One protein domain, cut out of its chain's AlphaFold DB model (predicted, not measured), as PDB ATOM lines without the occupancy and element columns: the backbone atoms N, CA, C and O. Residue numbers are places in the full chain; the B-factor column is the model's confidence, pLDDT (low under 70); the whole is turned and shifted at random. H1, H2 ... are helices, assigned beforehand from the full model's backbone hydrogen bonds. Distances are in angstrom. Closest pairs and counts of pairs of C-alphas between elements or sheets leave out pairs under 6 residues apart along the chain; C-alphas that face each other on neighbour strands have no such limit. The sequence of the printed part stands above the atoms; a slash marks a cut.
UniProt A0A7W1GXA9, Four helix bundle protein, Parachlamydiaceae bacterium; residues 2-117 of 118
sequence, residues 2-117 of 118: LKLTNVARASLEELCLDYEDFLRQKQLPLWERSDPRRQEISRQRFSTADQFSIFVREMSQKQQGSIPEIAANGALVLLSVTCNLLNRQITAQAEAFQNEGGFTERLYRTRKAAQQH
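AT A GLANCE: This is residues 2 to 117 of the 118 residues of the protein "Four helix bundle protein" of Parachlamydiaceae bacterium (UniProt A0A7W1GXA9). Two long helices, H1 and H4, lie side by side and run opposite ways; the shorter H2 and H3 pack on the first part of H4, on its side away from H1. H4 makes most of the length, and H5 lengthens the shape beyond the far end of H4 as an arm whose residues 110 to 116 stick out. The printed part has 116 residues with five named helices, in the order H1, H2, H3, H4, H5, and no named strand; the class is all helix. It is only just extended, close to loose, with a radius of gyration of the C-alphas of 20.4 A and spans of 69 by 25 by 23 A.

HOW THE PARTS SIT: The hub is H4, residues 67 to 100, which touches three helices. H1, residues 2 to 25, touches it at a shallow tilt of 19 degrees, opposite ways; their closest C-alphas are those of Tyr 19 and Ala 72, 5.8 A apart. H2, residues 36 to 44, touches residues 73 to 78 of H4 alone, at a steep tilt of 60 degrees, the same way; their closest C-alphas are those of Arg 38 and Val 77, 6.2 A apart. H3, residues 49 to 61, touches residues 67 to 71 of H4 alone, and the two form a helical hairpin, opposite ways. Their tilt of 38 degrees is only just steep, and their closest C-alphas are those of Ser 60 and Ile 67, 5.8 A apart. Helix packing is mostly crossed, but only just: of these 3 pairs, 1 is at a shallow tilt. H2 and H3 are near each other, with 7 pairs of C-alphas within 10 A, while H1 and H3 are apart. H5, residues 103 to 116, is close to H4 but not clearly touching it, at a steep tilt of 43 degrees, the same way; their closest C-alphas are those of Glu 100 and Arg 106, 6.9 A apart. In H1, H2, H3, H4 and H5 every O i to N i+4 pair is within hydrogen-bond range.

IN THESE COORDINATES: H4 is 48.2 A from first to last C-alpha, from Ile 67 at (-15.174, 21.653, 19.397) to Glu 100 at (-37.445, 7.456, 59.725). H1 measures 34.8 A and begins at C-alpha 2, (-35.758, 6.900, 45.466). H3 measures 18.5 A and H2 12.9 A. H5 measures 20.3 A and ends at C-alpha 116, (-52.364, 14.943, 70.227).

THE WHOLE: The C-alphas of Gln 63 and Gln 116, the two farthest apart, are 69.0 A from each other. Residues 110 to 117, of which 110 to 116 belong to H5, stand free; the body without them spans 60 by 27 by 24 A. The printed part has no cut and no long link. The mean pLDDT of the printed part is 92.2, that of H5 is 78, and residues 116 to 117 are under 70.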
ATOM      1  N   LEU A   2     -36.918   7.767  45.769       82.19
ATOM      2  CA  LEU A   2     -35.758   6.900  45.466       82.19
ATOM      3  C   LEU A   2     -35.820   6.192  44.093       82.19
ATOM      4  O   LEU A   2     -34.836   6.146  43.363       82.19
ATOM      5  N   LYS A   3     -36.997   5.681  43.701       84.12
ATOM      6  CA  LYS A   3     -37.209   5.076  42.371       84.12
ATOM      7  C   LYS A   3     -36.945   6.055  41.217       84.12
ATOM      8  O   LYS A   3     -36.315   5.667  40.246       84.12
ATOM      9  N   LEU A   4     -37.396   7.306  41.330       89.38
ATOM     10  CA  LEU A   4     -37.191   8.326  40.294       89.38
ATOM     11  C   LEU A   4     -35.722   8.751  40.221       89.38
ATOM     12  O   LEU A   4     -35.194   8.900  39.127       89.38
ATOM     13  N   THR A   5     -35.044   8.872  41.367       88.38
ATOM     14  CA  THR A   5     -33.603   9.169  41.414       88.38
ATOM     15  C   THR A   5     -32.775   8.046  40.782       88.38
ATOM     16  O   THR A   5     -31.828   8.319  40.050       88.38
ATOM     17  N   ASN A   6     -33.171   6.784  40.982       88.50
ATOM     18  CA  ASN A   6     -32.546   5.641  40.310       88.50
ATOM     19  C   ASN A   6     -32.744   5.664  38.789       88.50
ATOM     20  O   ASN A   6     -31.791   5.395  38.062       88.50
ATOM     21  N   VAL A   7     -33.949   5.998  38.313       94.81
ATOM     22  CA  VAL A   7     -34.221   6.144  36.873       94.81
ATOM     23  C   VAL A   7     -33.382   7.279  36.286       94.81
ATOM     24  O   VAL A   7     -32.700   7.064  35.293       94.81
ATOM     25  N   ALA A   8     -33.347   8.445  36.938       92.62
ATOM     26  CA  ALA A   8     -32.523   9.571  36.500       92.62
ATOM     27  C   ALA A   8     -31.034   9.202  36.406       92.62
ATOM     28  O   ALA A   8     -30.387   9.535  35.419       92.62
ATOM     29  N   ARG A   9     -30.495   8.477  37.396       94.00
ATOM     30  CA  ARG A   9     -29.110   7.986  37.355       94.00
ATOM     31  C   ARG A   9     -28.872   7.072  36.152       94.00
ATOM     32  O   ARG A   9     -27.903   7.285  35.435       94.00
ATOM     33  N   ALA A  10     -29.750   6.094  35.927       94.75
ATOM     34  CA  ALA A  10     -29.626   5.172  34.799       94.75
ATOM     35  C   ALA A  10     -29.659   5.913  33.451       94.75
ATOM     36  O   ALA A  10     -28.796   5.681  32.614       94.75
ATOM     37  N   SER A  11     -30.570   6.876  33.280       96.50
ATOM     38  CA  SER A  11     -30.640   7.688  32.056       96.50
ATOM     39  C   SER A  11     -29.374   8.516  31.810       96.50
ATOM     40  O   SER A  11     -28.977   8.705  30.666       96.50
ATOM     41  N   LEU A  12     -28.716   9.015  32.861       96.75
ATOM     42  CA  LEU A  12     -27.446   9.733  32.705       96.75
ATOM     43  C   LEU A  12     -26.267   8.794  32.419       96.75
ATOM     44  O   LEU A  12     -25.337   9.197  31.729       96.75
ATOM     45  N   GLU A  13     -26.294   7.562  32.929       95.81
ATOM     46  CA  GLU A  13     -25.301   6.537  32.587       95.81
ATOM     47  C   GLU A  13     -25.431   6.090  31.128       95.81
ATOM     48  O   GLU A  13     -24.414   5.964  30.453       95.81
ATOM     49  N   GLU A  14     -26.655   5.945  30.616       97.62
ATOM     50  CA  GLU A  14     -26.900   5.729  29.183       97.62
ATOM     51  C   GLU A  14     -26.375   6.905  28.348       97.62
ATOM     52  O   GLU A  14     -25.630   6.698  27.395       97.62
ATOM     53  N   LEU A  15     -26.640   8.146  28.772       97.75
ATOM     54  CA  LEU A  15     -26.121   9.332  28.087       97.75
ATOM     55  C   LEU A  15     -24.581   9.400  28.085       97.75
ATOM     56  O   LEU A  15     -23.990   9.915  27.135       97.75
ATOM     57  N   CYS A  16     -23.902   8.886  29.117       97.62
ATOM     58  CA  CYS A  16     -22.444   8.742  29.082       97.62
ATOM     59  C   CYS A  16     -22.008   7.800  27.953       97.62
ATOM     60  O   CYS A  16     -21.116   8.152  27.182       97.62
ATOM     61  N   LEU A  17     -22.656   6.639  27.826       98.00
ATOM     62  CA  LEU A  17     -22.352   5.679  26.762       98.00
ATOM     63  C   LEU A  17     -22.593   6.289  25.375       98.00
ATOM     64  O   LEU A  17     -21.760   6.121  24.487       98.00
ATOM     65  N   ASP A  18     -23.655   7.081  25.209       98.31
ATOM     66  CA  ASP A  18     -23.936   7.788  23.955       98.31
ATOM     67  C   ASP A  18     -22.808   8.761  23.564       98.31
ATOM     68  O   ASP A  18     -22.434   8.857  22.392       98.31
ATOM     69  N   TYR A  19     -22.222   9.480  24.531       98.44
ATOM     70  CA  TYR A  19     -21.094  10.382  24.264       98.44
ATOM     71  C   TYR A  19     -19.774   9.641  24.010       98.44
ATOM     72  O   TYR A  19     -18.989  10.079  23.164       98.44
ATOM     73  N   GLU A  20     -19.521   8.529  24.702       98.31
ATOM     74  CA  GLU A  20     -18.380   7.650  24.410       98.31
ATOM     75  C   GLU A  20     -18.483   7.085  22.984       98.31
ATOM     76  O   GLU A  20     -17.513   7.109  22.217       98.31
ATOM     77  N   ASP A  21     -19.684   6.675  22.581       98.56
ATOM     78  CA  ASP A  21     -19.976   6.196  21.237       98.56
ATOM     79  C   ASP A  21     -19.860   7.291  20.182       98.56
ATOM     80  O   ASP A  21     -19.294   7.051  19.112       98.56
ATOM     81  N   PHE A  22     -20.313   8.506  20.485       98.56
ATOM     82  CA  PHE A  22     -20.112   9.664  19.621       98.56
ATOM     83  C   PHE A  22     -18.622   9.915  19.346       98.56
ATOM     84  O   PHE A  22     -18.228  10.076  18.187       98.56
ATOM     85  N   LEU A  23     -17.781   9.907  20.388       98.69
ATOM     86  CA  LEU A  23     -16.331  10.079  20.252       98.69
ATOM     87  C   LEU A  23     -15.725   8.963  19.394       98.69
ATOM     88  O   LEU A  23     -15.000   9.239  18.435       98.69
ATOM     89  N   ARG A  24     -16.097   7.710  19.678       98.50
ATOM     90  CA  ARG A  24     -15.647   6.519  18.948       98.50
ATOM     91  C   ARG A  24     -16.001   6.579  17.461       98.50
ATOM     92  O   ARG A  24     -15.125   6.402  16.617       98.50
ATOM     93  N   GLN A  25     -17.256   6.873  17.123       98.56
ATOM     94  CA  GLN A  25     -17.725   6.959  15.735       98.56
ATOM     95  C   GLN A  25     -17.031   8.082  14.952       98.56
ATOM     96  O   GLN A  25     -16.769   7.944  13.755       98.56
ATOM     97  N   LYS A  26     -16.712   9.193  15.623       98.06
ATOM     98  CA  LYS A  26     -16.025  10.346  15.029       98.06
ATOM     99  C   LYS A  26     -14.497  10.241  15.063       98.06
ATOM    100  O   LYS A  26     -13.847  11.166  14.588       98.06
ATOM    101  N   GLN A  27     -13.936   9.142  15.584       98.12
ATOM    102  CA  GLN A  27     -12.491   8.955  15.787       98.12
ATOM    103  C   GLN A  27     -11.862  10.099  16.603       98.12
ATOM    104  O   GLN A  27     -10.736  10.525  16.349       98.12
ATOM    105  N   LEU A  28     -12.611  10.618  17.577       98.44
ATOM    106  CA  LEU A  28     -12.159  11.669  18.480       98.44
ATOM    107  C   LEU A  28     -11.578  11.048  19.759       98.44
ATOM    108  O   LEU A  28     -12.118  10.053  20.248       98.44
ATOM    109  N   PRO A  29     -10.510  11.627  20.334       97.75
ATOM    110  CA  PRO A  29      -9.919  11.115  21.563       97.75
ATOM    111  C   PRO A  29     -10.903  11.137  22.738       97.75
ATOM    112  O   PRO A  29     -11.502  12.173  23.037       97.75
ATOM    113  N   LEU A  30     -11.011  10.013  23.446       98.25
ATOM    114  CA  LEU A  30     -11.585   9.966  24.789       98.25
ATOM    115  C   LEU A  30     -10.509  10.380  25.798       98.25
ATOM    116  O   LEU A  30      -9.381   9.892  25.749       98.25
ATOM    117  N   TRP A  31     -10.838  11.300  26.700       97.94
ATOM    118  CA  TRP A  31      -9.887  11.808  27.682       97.94
ATOM    119  C   TRP A  31      -9.760  10.861  28.871       97.94
ATOM    120  O   TRP A  31     -10.724  10.601  29.596       97.94
ATOM    121  N   GLU A  32      -8.532  10.417  29.116       96.00
ATOM    122  CA  GLU A  32      -8.183   9.604  30.275       96.00
ATOM    123  C   GLU A  32      -8.449  10.323  31.595       96.00
ATOM    124  O   GLU A  32      -8.499  11.554  31.683       96.00
ATOM    125  N   ARG A  33      -8.561   9.554  32.683       90.50
ATOM    126  CA  ARG A  33      -8.908  10.130  33.991       90.50
ATOM    127  C   ARG A  33      -7.931  11.201  34.478       90.50
ATOM    128  O   ARG A  33      -8.369  12.128  35.159       90.50
ATOM    129  N   SER A  34      -6.653  11.063  34.130       94.00
ATOM    130  CA  SER A  34      -5.562  11.974  34.486       94.00
ATOM    131  C   SER A  34      -5.435  13.191  33.568       94.00
ATOM    132  O   SER A  34      -4.565  14.025  33.813       94.00
ATOM    133  N   ASP A  35      -6.257  13.309  32.522       96.19
ATOM    134  CA  ASP A  35      -6.175  14.434  31.594       96.19
ATOM    135  C   ASP A  35      -6.469  15.763  32.327       96.19
ATOM    136  O   ASP A  35      -7.531  15.911  32.951       96.19
ATOM    137  N   PRO A  36      -5.554  16.751  32.278       95.56
ATOM    138  CA  PRO A  36      -5.713  18.017  32.990       95.56
ATOM    139  C   PRO A  36      -6.945  18.809  32.533       95.56
ATOM    140  O   PRO A  36      -7.534  19.532  33.341       95.56
ATOM    141  N   ARG A  37      -7.400  18.628  31.285       96.06
ATOM    142  CA  ARG A  37      -8.607  19.275  30.751       96.06
ATOM    143  C   ARG A  37      -9.861  18.846  31.514       96.06
ATOM    144  O   ARG A  37     -10.757  19.661  31.726       96.06
ATOM    145  N   ARG A  38      -9.909  17.604  32.014       95.88
ATOM    146  CA  ARG A  38     -11.021  17.125  32.857       95.88
ATOM    147  C   ARG A  38     -11.084  17.880  34.180       95.88
ATOM    148  O   ARG A  38     -12.169  18.240  34.637       95.88
ATOM    149  N   GLN A  39      -9.928  18.142  34.794       92.50
ATOM    150  CA  GLN A  39      -9.874  18.910  36.038       92.50
ATOM    151  C   GLN A  39     -10.276  20.365  35.815       92.50
ATOM    152  O   GLN A  39     -10.990  20.925  36.642       92.50
ATOM    153  N   GLU A  40      -9.841  20.962  34.705       94.44
ATOM    154  CA  GLU A  40     -10.203  22.331  34.351       94.44
ATOM    155  C   GLU A  40     -11.725  22.488  34.236       94.44
ATOM    156  O   GLU A  40     -12.309  23.311  34.937       94.44
ATOM    157  N   ILE A  41     -12.389  21.612  33.474       94.88
ATOM    158  CA  ILE A  41     -13.856  21.606  33.330       94.88
ATOM    159  C   ILE A  41     -14.555  21.479  34.686       94.88
ATOM    160  O   ILE A  41     -15.506  22.207  34.969       94.88
ATOM    161  N   SER A  42     -14.068  20.594  35.560       91.06
ATOM    162  CA  SER A  42     -14.656  20.428  36.890       91.06
ATOM    163  C   SER A  42     -14.500  21.670  37.780       91.06
ATOM    164  O   SER A  42     -15.344  21.887  38.653       91.06
ATOM    165  N   ARG A  43     -13.437  22.468  37.608       93.19
ATOM    166  CA  ARG A  43     -13.192  23.685  38.403       93.19
ATOM    167  C   ARG A  43     -14.092  24.844  37.994       93.19
ATOM    168  O   ARG A  43     -14.449  25.637  38.858       93.19
ATOM    169  N   GLN A  44     -14.491  24.906  36.725       93.50
ATOM    170  CA  GLN A  44     -15.297  26.006  36.191       93.50
ATOM    171  C   GLN A  44     -16.706  26.095  36.798       93.50
ATOM    172  O   GLN A  44     -17.272  27.181  36.840       93.50
ATOM    173  N   ARG A  45     -17.260  24.978  37.305       90.69
ATOM    174  CA  ARG A  45     -18.578  24.926  37.975       90.69
ATOM    175  C   ARG A  45     -19.667  25.689  37.204       90.69
ATOM    176  O   ARG A  45     -20.327  26.565  37.754       90.69
ATOM    177  N   PHE A  46     -19.827  25.353  35.926       94.94
ATOM    178  CA  PHE A  46     -20.785  26.015  35.042       94.94
ATOM    179  C   PHE A  46     -22.200  26.011  35.627       94.94
ATOM    180  O   PHE A  46     -22.707  24.969  36.042       94.94
ATOM    181  N   SER A  47     -22.847  27.174  35.594       93.94
ATOM    182  CA  SER A  47     -24.250  27.322  35.991       93.94
ATOM    183  C   SER A  47     -25.205  27.096  34.821       93.94
ATOM    184  O   SER A  47     -26.386  26.832  35.040       93.94
ATOM    185  N   THR A  48     -24.722  27.219  33.579       96.31
ATOM    186  CA  THR A  48     -25.543  27.079  32.368       96.31
ATOM    187  C   THR A  48     -24.806  26.353  31.244       96.31
ATOM    188  O   THR A  48     -23.574  26.339  31.178       96.31
ATOM    189  N   ALA A  49     -25.581  25.787  30.313       94.44
ATOM    190  CA  ALA A  49     -25.050  25.197  29.088       94.44
ATOM    191  C   ALA A  49     -24.349  26.238  28.195       94.44
ATOM    192  O   ALA A  49     -23.344  25.920  27.563       94.44
ATOM    193  N   ASP A  50     -24.818  27.490  28.192       97.00
ATOM    194  CA  ASP A  50     -24.194  28.566  27.416       97.00
ATOM    195  C   ASP A  50     -22.777  28.867  27.909       97.00
ATOM    196  O   ASP A  50     -21.860  28.957  27.094       97.00
ATOM    197  N   GLN A  51     -22.570  28.934  29.231       97.56
ATOM    198  CA  GLN A  51     -21.237  29.116  29.820       97.56
ATOM    199  C   GLN A  51     -20.294  27.975  29.428       97.56
ATOM    200  O   GLN A  51     -19.158  28.221  29.028       97.56
ATOM    201  N   PHE A  52     -20.786  26.734  29.479       97.75
ATOM    202  CA  PHE A  52     -20.026  25.582  29.007       97.75
ATOM    203  C   PHE A  52     -19.693  25.698  27.511       97.75
ATOM    204  O   PHE A  52     -18.551  25.479  27.115       97.75
ATOM    205  N   SER A  53     -20.645  26.114  26.674       97.81
ATOM    206  CA  SER A  53     -20.428  26.265  25.230       97.81
ATOM    207  C   SER A  53     -19.388  27.341  24.886       97.81
ATOM    208  O   SER A  53     -18.591  27.154  23.965       97.81
ATOM    209  N   ILE A  54     -19.361  28.448  25.638       98.12
ATOM    210  CA  ILE A  54     -18.353  29.507  25.500       98.12
ATOM    211  C   ILE A  54     -16.979  28.939  25.854       98.12
ATOM    212  O   ILE A  54     -16.049  29.040  25.055       98.12
ATOM    213  N   PHE A  55     -16.877  28.245  26.986       97.88
ATOM    214  CA  PHE A  55     -15.638  27.618  27.433       97.88
ATOM    215  C   PHE A  55     -15.093  26.587  26.426       97.88
ATOM    216  O   PHE A  55     -13.900  26.578  26.119       97.88
ATOM    217  N   VAL A  56     -15.965  25.764  25.832       98.31
ATOM    218  CA  VAL A  56     -15.598  24.823  24.755       98.31
ATOM    219  C   VAL A  56     -14.963  25.561  23.569       98.31
ATOM    220  O   VAL A  56     -13.937  25.123  23.039       98.31
ATOM    221  N   ARG A  57     -15.544  26.694  23.149       98.19
ATOM    222  CA  ARG A  57     -15.004  27.507  22.044       98.19
ATOM    223  C   ARG A  57     -13.636  28.085  22.396       98.19
ATOM    224  O   ARG A  57     -12.734  28.021  21.564       98.19
ATOM    225  N   GLU A  58     -13.458  28.586  23.614       97.56
ATOM    226  CA  GLU A  58     -12.178  29.123  24.090       97.56
ATOM    227  C   GLU A  58     -11.074  28.058  24.130       97.56
ATOM    228  O   GLU A  58      -9.950  28.308  23.695       97.56
ATOM    229  N   MET A  59     -11.375  26.849  24.611       97.38
ATOM    230  CA  MET A  59     -10.422  25.735  24.594       97.38
ATOM    231  C   MET A  59     -10.018  25.348  23.170       97.38
ATOM    232  O   MET A  59      -8.841  25.095  22.905       97.38
ATOM    233  N   SER A  60     -10.979  25.331  22.244       97.62
ATOM    234  CA  SER A  60     -10.698  25.010  20.845       97.62
ATOM    235  C   SER A  60      -9.833  26.086  20.179       97.62
ATOM    236  O   SER A  60      -8.877  25.756  19.481       97.62
ATOM    237  N   GLN A  61     -10.070  27.370  20.477       97.62
ATOM    238  CA  GLN A  61      -9.205  28.478  20.040       97.62
ATOM    239  C   GLN A  61      -7.775  28.361  20.589       97.62
ATOM    240  O   GLN A  61      -6.817  28.708  19.900       97.62
ATOM    241  N   LYS A  62      -7.615  27.815  21.800       96.62
ATOM    242  CA  LYS A  62      -6.315  27.493  22.412       96.62
ATOM    243  C   LYS A  62      -5.687  26.196  21.876       96.62
ATOM    244  O   LYS A  62      -4.709  25.730  22.449       96.62
ATOM    245  N   GLN A  63      -6.239  25.609  20.810       95.19
ATOM    246  CA  GLN A  63      -5.762  24.376  20.171       95.19
ATOM    247  C   GLN A  63      -5.736  23.156  21.110       95.19
ATOM    248  O   GLN A  63      -4.940  22.239  20.933       95.19
ATOM    249  N   GLN A  64      -6.632  23.109  22.101       94.69
ATOM    250  CA  GLN A  64      -6.718  22.003  23.071       94.69
ATOM    251  C   GLN A  64      -7.634  20.857  22.616       94.69
ATOM    252  O   GLN A  64      -8.038  20.025  23.430       94.69
ATOM    253  N   GLY A  65      -8.001  20.842  21.336       95.88
ATOM    254  CA  GLY A  65      -8.926  19.888  20.737       95.88
ATOM    255  C   GLY A  65      -9.938  20.564  19.816       95.88
ATOM    256  O   GLY A  65     -10.084  21.793  19.774       95.88
ATOM    257  N   SER A  66     -10.655  19.743  19.058       98.25
ATOM    258  CA  SER A  66     -11.783  20.222  18.258       98.25
ATOM    259  C   SER A  66     -13.002  20.509  19.146       98.25
ATOM    260  O   SER A  66     -13.160  19.912  20.209       98.25
ATOM    261  N   ILE A  67     -13.900  21.395  18.702       98.31
ATOM    262  CA  ILE A  67     -15.174  21.653  19.397       98.31
ATOM    263  C   ILE A  67     -15.939  20.357  19.734       98.31
ATOM    264  O   ILE A  67     -16.306  20.209  20.898       98.31
ATOM    265  N   PRO A  68     -16.180  19.408  18.801       98.44
ATOM    266  CA  PRO A  68     -16.909  18.183  19.137       98.44
ATOM    267  C   PRO A  68     -16.164  17.288  20.137       98.44
ATOM    268  O   PRO A  68     -16.812  16.677  20.983       98.44
ATOM    269  N   GLU A  69     -14.828  17.239  20.094       98.38
ATOM    270  CA  GLU A  69     -14.027  16.491  21.073       98.38
ATOM    271  C   GLU A  69     -14.178  17.085  22.476       98.38
ATOM    272  O   GLU A  69     -14.493  16.367  23.425       98.38
ATOM    273  N   ILE A  70     -13.971  18.398  22.604       98.44
ATOM    274  CA  ILE A  70     -14.019  19.106  23.886       98.44
ATOM    275  C   ILE A  70     -15.442  19.081  24.454       98.44
ATOM    276  O   ILE A  70     -15.619  18.852  25.647       98.44
ATOM    277  N   ALA A  71     -16.460  19.280  23.612       98.44
ATOM    278  CA  ALA A  71     -17.856  19.252  24.034       98.44
ATOM    279  C   ALA A  71     -18.259  17.875  24.580       98.44
ATOM    280  O   ALA A  71     -18.810  17.804  25.677       98.44
ATOM    281  N   ALA A  72     -17.955  16.792  23.858       98.56
ATOM    282  CA  ALA A  72     -18.326  15.442  24.278       98.56
ATOM    283  C   ALA A  72     -17.556  15.002  25.533       98.56
ATOM    284  O   ALA A  72     -18.163  14.562  26.508       98.56
ATOM    285  N   ASN A  73     -16.235  15.202  25.574       98.56
ATOM    286  CA  ASN A  73     -15.451  14.886  26.770       98.56
ATOM    287  C   ASN A  73     -15.837  15.759  27.971       98.56
ATOM    288  O   ASN A  73     -15.874  15.283  29.106       98.56
ATOM    289  N   GLY A  74     -16.158  17.031  27.739       98.06
ATOM    290  CA  GLY A  74     -16.642  17.921  28.783       98.06
ATOM    291  C   GLY A  74     -17.999  17.500  29.332       98.06
ATOM    292  O   GLY A  74     -18.173  17.467  30.550       98.06
ATOM    293  N   ALA A  75     -18.925  17.088  28.463       98.06
ATOM    294  CA  ALA A  75     -20.191  16.501  28.880       98.06
ATOM    295  C   ALA A  75     -19.964  15.243  29.731       98.06
ATOM    296  O   ALA A  75     -20.529  15.152  30.818       98.06
ATOM    297  N   LEU A  76     -19.069  14.334  29.324       98.25
ATOM    298  CA  LEU A  76     -18.710  13.142  30.109       98.25
ATOM    299  C   LEU A  76     -18.178  13.484  31.508       98.25
ATOM    300  O   LEU A  76     -18.520  12.820  32.488       98.25
ATOM    301  N   VAL A  77     -17.361  14.533  31.638       97.44
ATOM    302  CA  VAL A  77     -16.875  15.005  32.946       97.44
ATOM    303  C   VAL A  77     -18.034  15.484  33.819       97.44
ATOM    304  O   VAL A  77     -18.143  15.062  34.971       97.44
ATOM    305  N   LEU A  78     -18.910  16.335  33.280       96.69
ATOM    306  CA  LEU A  78     -20.045  16.890  34.021       96.69
ATOM    307  C   LEU A  78     -21.060  15.804  34.402       96.69
ATOM    308  O   LEU A  78     -21.508  15.761  35.547       96.69
ATOM    309  N   LEU A  79     -21.361  14.882  33.487       96.44
ATOM    310  CA  LEU A  79     -22.231  13.734  33.735       96.44
ATOM    311  C   LEU A  79     -21.657  12.825  34.819       96.44
ATOM    312  O   LEU A  79     -22.376  12.448  35.739       96.44
ATOM    313  N   SER A  80     -20.350  12.545  34.785       94.00
ATOM    314  CA  SER A  80     -19.692  11.755  35.828       94.00
ATOM    315  C   SER A  80     -19.827  12.406  37.210       94.00
ATOM    316  O   SER A  80     -20.117  11.720  38.195       94.00
ATOM    317  N   VAL A  81     -19.680  13.732  37.307       93.44
ATOM    318  CA  VAL A  81     -19.928  14.465  38.559       93.44
ATOM    319  C   VAL A  81     -21.392  14.331  38.986       93.44
ATOM    320  O   VAL A  81     -21.652  13.987  40.139       93.44
ATOM    321  N   THR A  82     -22.346  14.528  38.075       95.00
ATOM    322  CA  THR A  82     -23.778  14.411  38.380       95.00
ATOM    323  C   THR A  82     -24.160  13.002  38.837       95.00
ATOM    324  O   THR A  82     -24.826  12.867  39.861       95.00
ATOM    325  N   CYS A  83     -23.691  11.943  38.171       94.81
ATOM    326  CA  CYS A  83     -23.941  10.561  38.591       94.81
ATOM    327  C   CYS A  83     -23.386  10.284  39.995       94.81
ATOM    328  O   CYS A  83     -24.055   9.654  40.814       94.81
ATOM    329  N   ASN A  84     -22.203  10.814  40.324       94.50
ATOM    330  CA  ASN A  84     -21.643  10.706  41.674       94.50
ATOM    331  C   ASN A  84     -22.496  11.431  42.729       94.50
ATOM    332  O   ASN A  84     -22.665  10.922  43.840       94.50
ATOM    333  N   LEU A  85     -23.050  12.602  42.404       94.69
ATOM    334  CA  LEU A  85     -23.957  13.329  43.297       94.69
ATOM    335  C   LEU A  85     -25.287  12.588  43.483       94.69
ATOM    336  O   LEU A  85     -25.756  12.465  44.615       94.69
ATOM    337  N   LEU A  86     -25.853  12.031  42.408       95.31
ATOM    338  CA  LEU A  86     -27.064  11.212  42.475       95.31
ATOM    339  C   LEU A  86     -26.845   9.949  43.311       95.31
ATOM    340  O   LEU A  86     -27.694   9.626  44.134       95.31
ATOM    341  N   ASN A  87     -25.696   9.282  43.181       94.75
ATOM    342  CA  ASN A  87     -25.345   8.140  44.030       94.75
ATOM    343  C   ASN A  87     -25.361   8.513  45.516       94.75
ATOM    344  O   ASN A  87     -25.981   7.820  46.318       94.75
ATOM    345  N   ARG A  88     -24.758   9.650  45.882       95.00
ATOM    346  CA  ARG A  88     -24.795  10.148  47.267       95.00
ATOM    347  C   ARG A  88     -26.216  10.470  47.729       95.00
ATOM    348  O   ARG A  88     -26.566  10.162  48.865       95.00
ATOM    349  N   GLN A  89     -27.043  11.051  46.859       94.69
ATOM    350  CA  GLN A  89     -28.445  11.333  47.165       94.69
ATOM    351  C   GLN A  89     -29.251  10.047  47.396       94.69
ATOM    352  O   GLN A  89     -30.038   9.990  48.338       94.69
ATOM    353  N   ILE A  90     -29.038   9.012  46.578       93.25
ATOM    354  CA  ILE A  90     -29.666   7.690  46.722       93.25
ATOM    355  C   ILE A  90     -29.272   7.066  48.064       93.25
ATOM    356  O   ILE A  90     -30.151   6.599  48.789       93.25
ATOM    357  N   THR A  91     -27.984   7.096  48.425       92.88
ATOM    358  CA  THR A  91     -27.500   6.596  49.723       92.88
ATOM    359  C   THR A  91     -28.178   7.320  50.884       92.88
ATOM    360  O   THR A  91     -28.773   6.668  51.738       92.88
ATOM    361  N   ALA A  92     -28.191   8.655  50.872       91.06
ATOM    362  CA  ALA A  92     -28.832   9.444  51.925       91.06
ATOM    363  C   ALA A  92     -30.346   9.174  52.027       91.06
ATOM    364  O   ALA A  92     -30.900   9.061  53.119       91.06
ATOM    365  N   GLN A  93     -31.037   9.029  50.890       89.50
ATOM    366  CA  GLN A  93     -32.459   8.679  50.864       89.50
ATOM    367  C   GLN A  93     -32.725   7.275  51.423       89.50
ATOM    368  O   GLN A  93     -33.747   7.073  52.080       89.50
ATOM    369  N   ALA A  94     -31.836   6.313  51.162       88.62
ATOM    370  CA  ALA A  94     -31.945   4.959  51.694       88.62
ATOM    371  C   ALA A  94     -31.749   4.935  53.219       88.62
ATOM    372  O   ALA A  94     -32.557   4.327  53.920       88.62
ATOM    373  N   GLU A  95     -30.750   5.653  53.737       89.12
ATOM    374  CA  GLU A  95     -30.508   5.800  55.179       89.12
ATOM    375  C   GLU A  95     -31.690   6.476  55.889       89.12
ATOM    376  O   GLU A  95     -32.196   5.969  56.891       89.12
ATOM    377  N   ALA A  96     -32.204   7.581  55.338       86.69
ATOM    378  CA  ALA A  96     -33.377   8.262  55.887       86.69
ATOM    379  C   ALA A  96     -34.624   7.363  55.871       86.69
ATOM    380  O   ALA A  96     -35.428   7.385  56.801       86.69
ATOM    381  N   PHE A  97     -34.792   6.540  54.831       83.94
ATOM    382  CA  PHE A  97     -35.889   5.577  54.769       83.94
ATOM    383  C   PHE A  97     -35.773   4.498  55.856       83.94
ATOM    384  O   PHE A  97     -36.780   4.161  56.475       83.94
ATOM    385  N   GLN A  98     -34.564   3.984  56.110       82.69
ATOM    386  CA  GLN A  98     -34.314   2.997  57.166       82.69
ATOM    387  C   GLN A  98     -34.566   3.564  58.569       82.69
ATOM    388  O   GLN A  98     -35.168   2.883  59.396       82.69
ATOM    389  N   ASN A  99     -34.140   4.802  58.831       82.69
ATOM    390  CA  ASN A  99     -34.215   5.406  60.165       82.69
ATOM    391  C   ASN A  99     -35.587   6.025  60.482       82.69
ATOM    392  O   ASN A  99     -36.052   5.965  61.620       82.69
ATOM    393  N   GLU A 100     -36.251   6.629  59.495       79.19
ATOM    394  CA  GLU A 100     -37.445   7.456  59.725       79.19
ATOM    395  C   GLU A 100     -38.744   6.834  59.187       79.19
ATOM    396  O   GLU A 100     -39.833   7.345  59.465       79.19
ATOM    397  N   GLY A 101     -38.648   5.736  58.431       73.69
ATOM    398  CA  GLY A 101     -39.764   5.156  57.687       73.69
ATOM    399  C   GLY A 101     -40.060   5.907  56.385       73.69
ATOM    400  O   GLY A 101     -39.438   6.920  56.048       73.69
ATOM    401  N   GLY A 102     -41.016   5.402  55.603       78.75
ATOM    402  CA  GLY A 102     -41.364   5.984  54.301       78.75
ATOM    403  C   GLY A 102     -42.035   7.360  54.394       78.75
ATOM    404  O   GLY A 102     -42.568   7.738  55.432       78.75
ATOM    405  N   PHE A 103     -42.092   8.105  53.283       73.50
ATOM    406  CA  PHE A 103     -42.738   9.430  53.231       73.50
ATOM    407  C   PHE A 103     -44.175   9.423  53.789       73.50
ATOM    408  O   PHE A 103     -44.525  10.265  54.613       73.50
ATOM    409  N   THR A 104     -44.985   8.431  53.403       76.19
ATOM    410  CA  THR A 104     -46.355   8.245  53.909       76.19
ATOM    411  C   THR A 104     -46.386   7.998  55.415       76.19
ATOM    412  O   THR A 104     -47.266   8.499  56.110       76.19
ATOM    413  N   GLU A 105     -45.413   7.248  55.926       78.62
ATOM    414  CA  GLU A 105     -45.308   6.902  57.339       78.62
ATOM    415  C   GLU A 105     -44.912   8.122  58.177       78.62
ATOM    416  O   GLU A 105     -45.531   8.392  59.205       78.62
ATOM    417  N   ARG A 106     -43.964   8.931  57.684       79.25
ATOM    418  CA  ARG A 106     -43.601  10.218  58.290       79.25
ATOM    419  C   ARG A 106     -44.787  11.183  58.316       79.25
ATOM    420  O   ARG A 106     -45.105  11.719  59.370       79.25
ATOM    421  N   LEU A 107     -45.503  11.337  57.199       79.06
ATOM    422  CA  LEU A 107     -46.727  12.150  57.128       79.06
ATOM    423  C   LEU A 107     -47.800  11.683  58.114       79.06
ATOM    424  O   LEU A 107     -48.463  12.506  58.746       79.06
ATOM    425  N   TYR A 108     -47.973  10.368  58.251       80.62
ATOM    426  CA  TYR A 108     -48.902   9.793  59.215       80.62
ATOM    427  C   TYR A 108     -48.491  10.114  60.660       80.62
ATOM    428  O   TYR A 108     -49.332  10.569  61.439       80.62
ATOM    429  N   ARG A 109     -47.203   9.966  61.008       83.06
ATOM    430  CA  ARG A 109     -46.664  10.329  62.332       83.06
ATOM    431  C   ARG A 109     -46.870  11.816  62.640       83.06
ATOM    432  O   ARG A 109     -47.402  12.133  63.700       83.06
ATOM    433  N   THR A 110     -46.543  12.713  61.706       83.19
ATOM    434  CA  THR A 110     -46.733  14.166  61.875       83.19
ATOM    435  C   THR A 110     -48.203  14.532  62.075       83.19
ATOM    436  O   THR A 110     -48.526  15.302  62.976       83.19
ATOM    437  N   ARG A 111     -49.120  13.949  61.285       82.94
ATOM    438  CA  ARG A 111     -50.568  14.178  61.448       82.94
ATOM    439  C   ARG A 111     -51.073  13.715  62.809       82.94
ATOM    440  O   ARG A 111     -51.850  14.426  63.435       82.94
ATOM    441  N   LYS A 112     -50.629  12.546  63.271       81.25
ATOM    442  CA  LYS A 112     -51.030  12.009  64.575       81.25
ATOM    443  C   LYS A 112     -50.500  12.868  65.728       81.25
ATOM    444  O   LYS A 112     -51.245  13.131  66.662       81.25
ATOM    445  N   ALA A 113     -49.260  13.350  65.641       81.94
ATOM    446  CA  ALA A 113     -48.685  14.253  66.639       81.94
ATOM    447  C   ALA A 113     -49.439  15.594  66.718       81.94
ATOM    448  O   ALA A 113     -49.749  16.057  67.812       81.94
ATOM    449  N   ALA A 114     -49.820  16.170  65.572       80.00
ATOM    450  CA  ALA A 114     -50.613  17.402  65.513       80.00
ATOM    451  C   ALA A 114     -52.039  17.250  66.081       80.00
ATOM    452  O   ALA A 114     -52.648  18.233  66.475       80.00
ATOM    453  N   GLN A 115     -52.578  16.028  66.134       73.38
ATOM    454  CA  GLN A 115     -53.877  15.740  66.757       73.38
ATOM    455  C   GLN A 115     -53.783  15.494  68.272       73.38
ATOM    456  O   GLN A 115     -54.807  15.503  68.947       73.38
ATOM    457  N   GLN A 116     -52.584  15.246  68.807       65.75
ATOM    458  CA  GLN A 116     -52.364  14.943  70.227       65.75
ATOM    459  C   GLN A 116     -51.949  16.165  71.063       65.75
ATOM    460  O   GLN A 116     -51.952  16.076  72.288       65.75
ATOM    461  N   HIS A 117     -51.646  17.297  70.426       55.19
ATOM    462  CA  HIS A 117     -51.400  18.578  71.090       55.19
ATOM    463  C   HIS A 117     -52.476  19.603  70.683       55.19
ATOM    464  O   HIS A 117     -52.380  20.137  69.577       55.19
TER     465      HIS A 117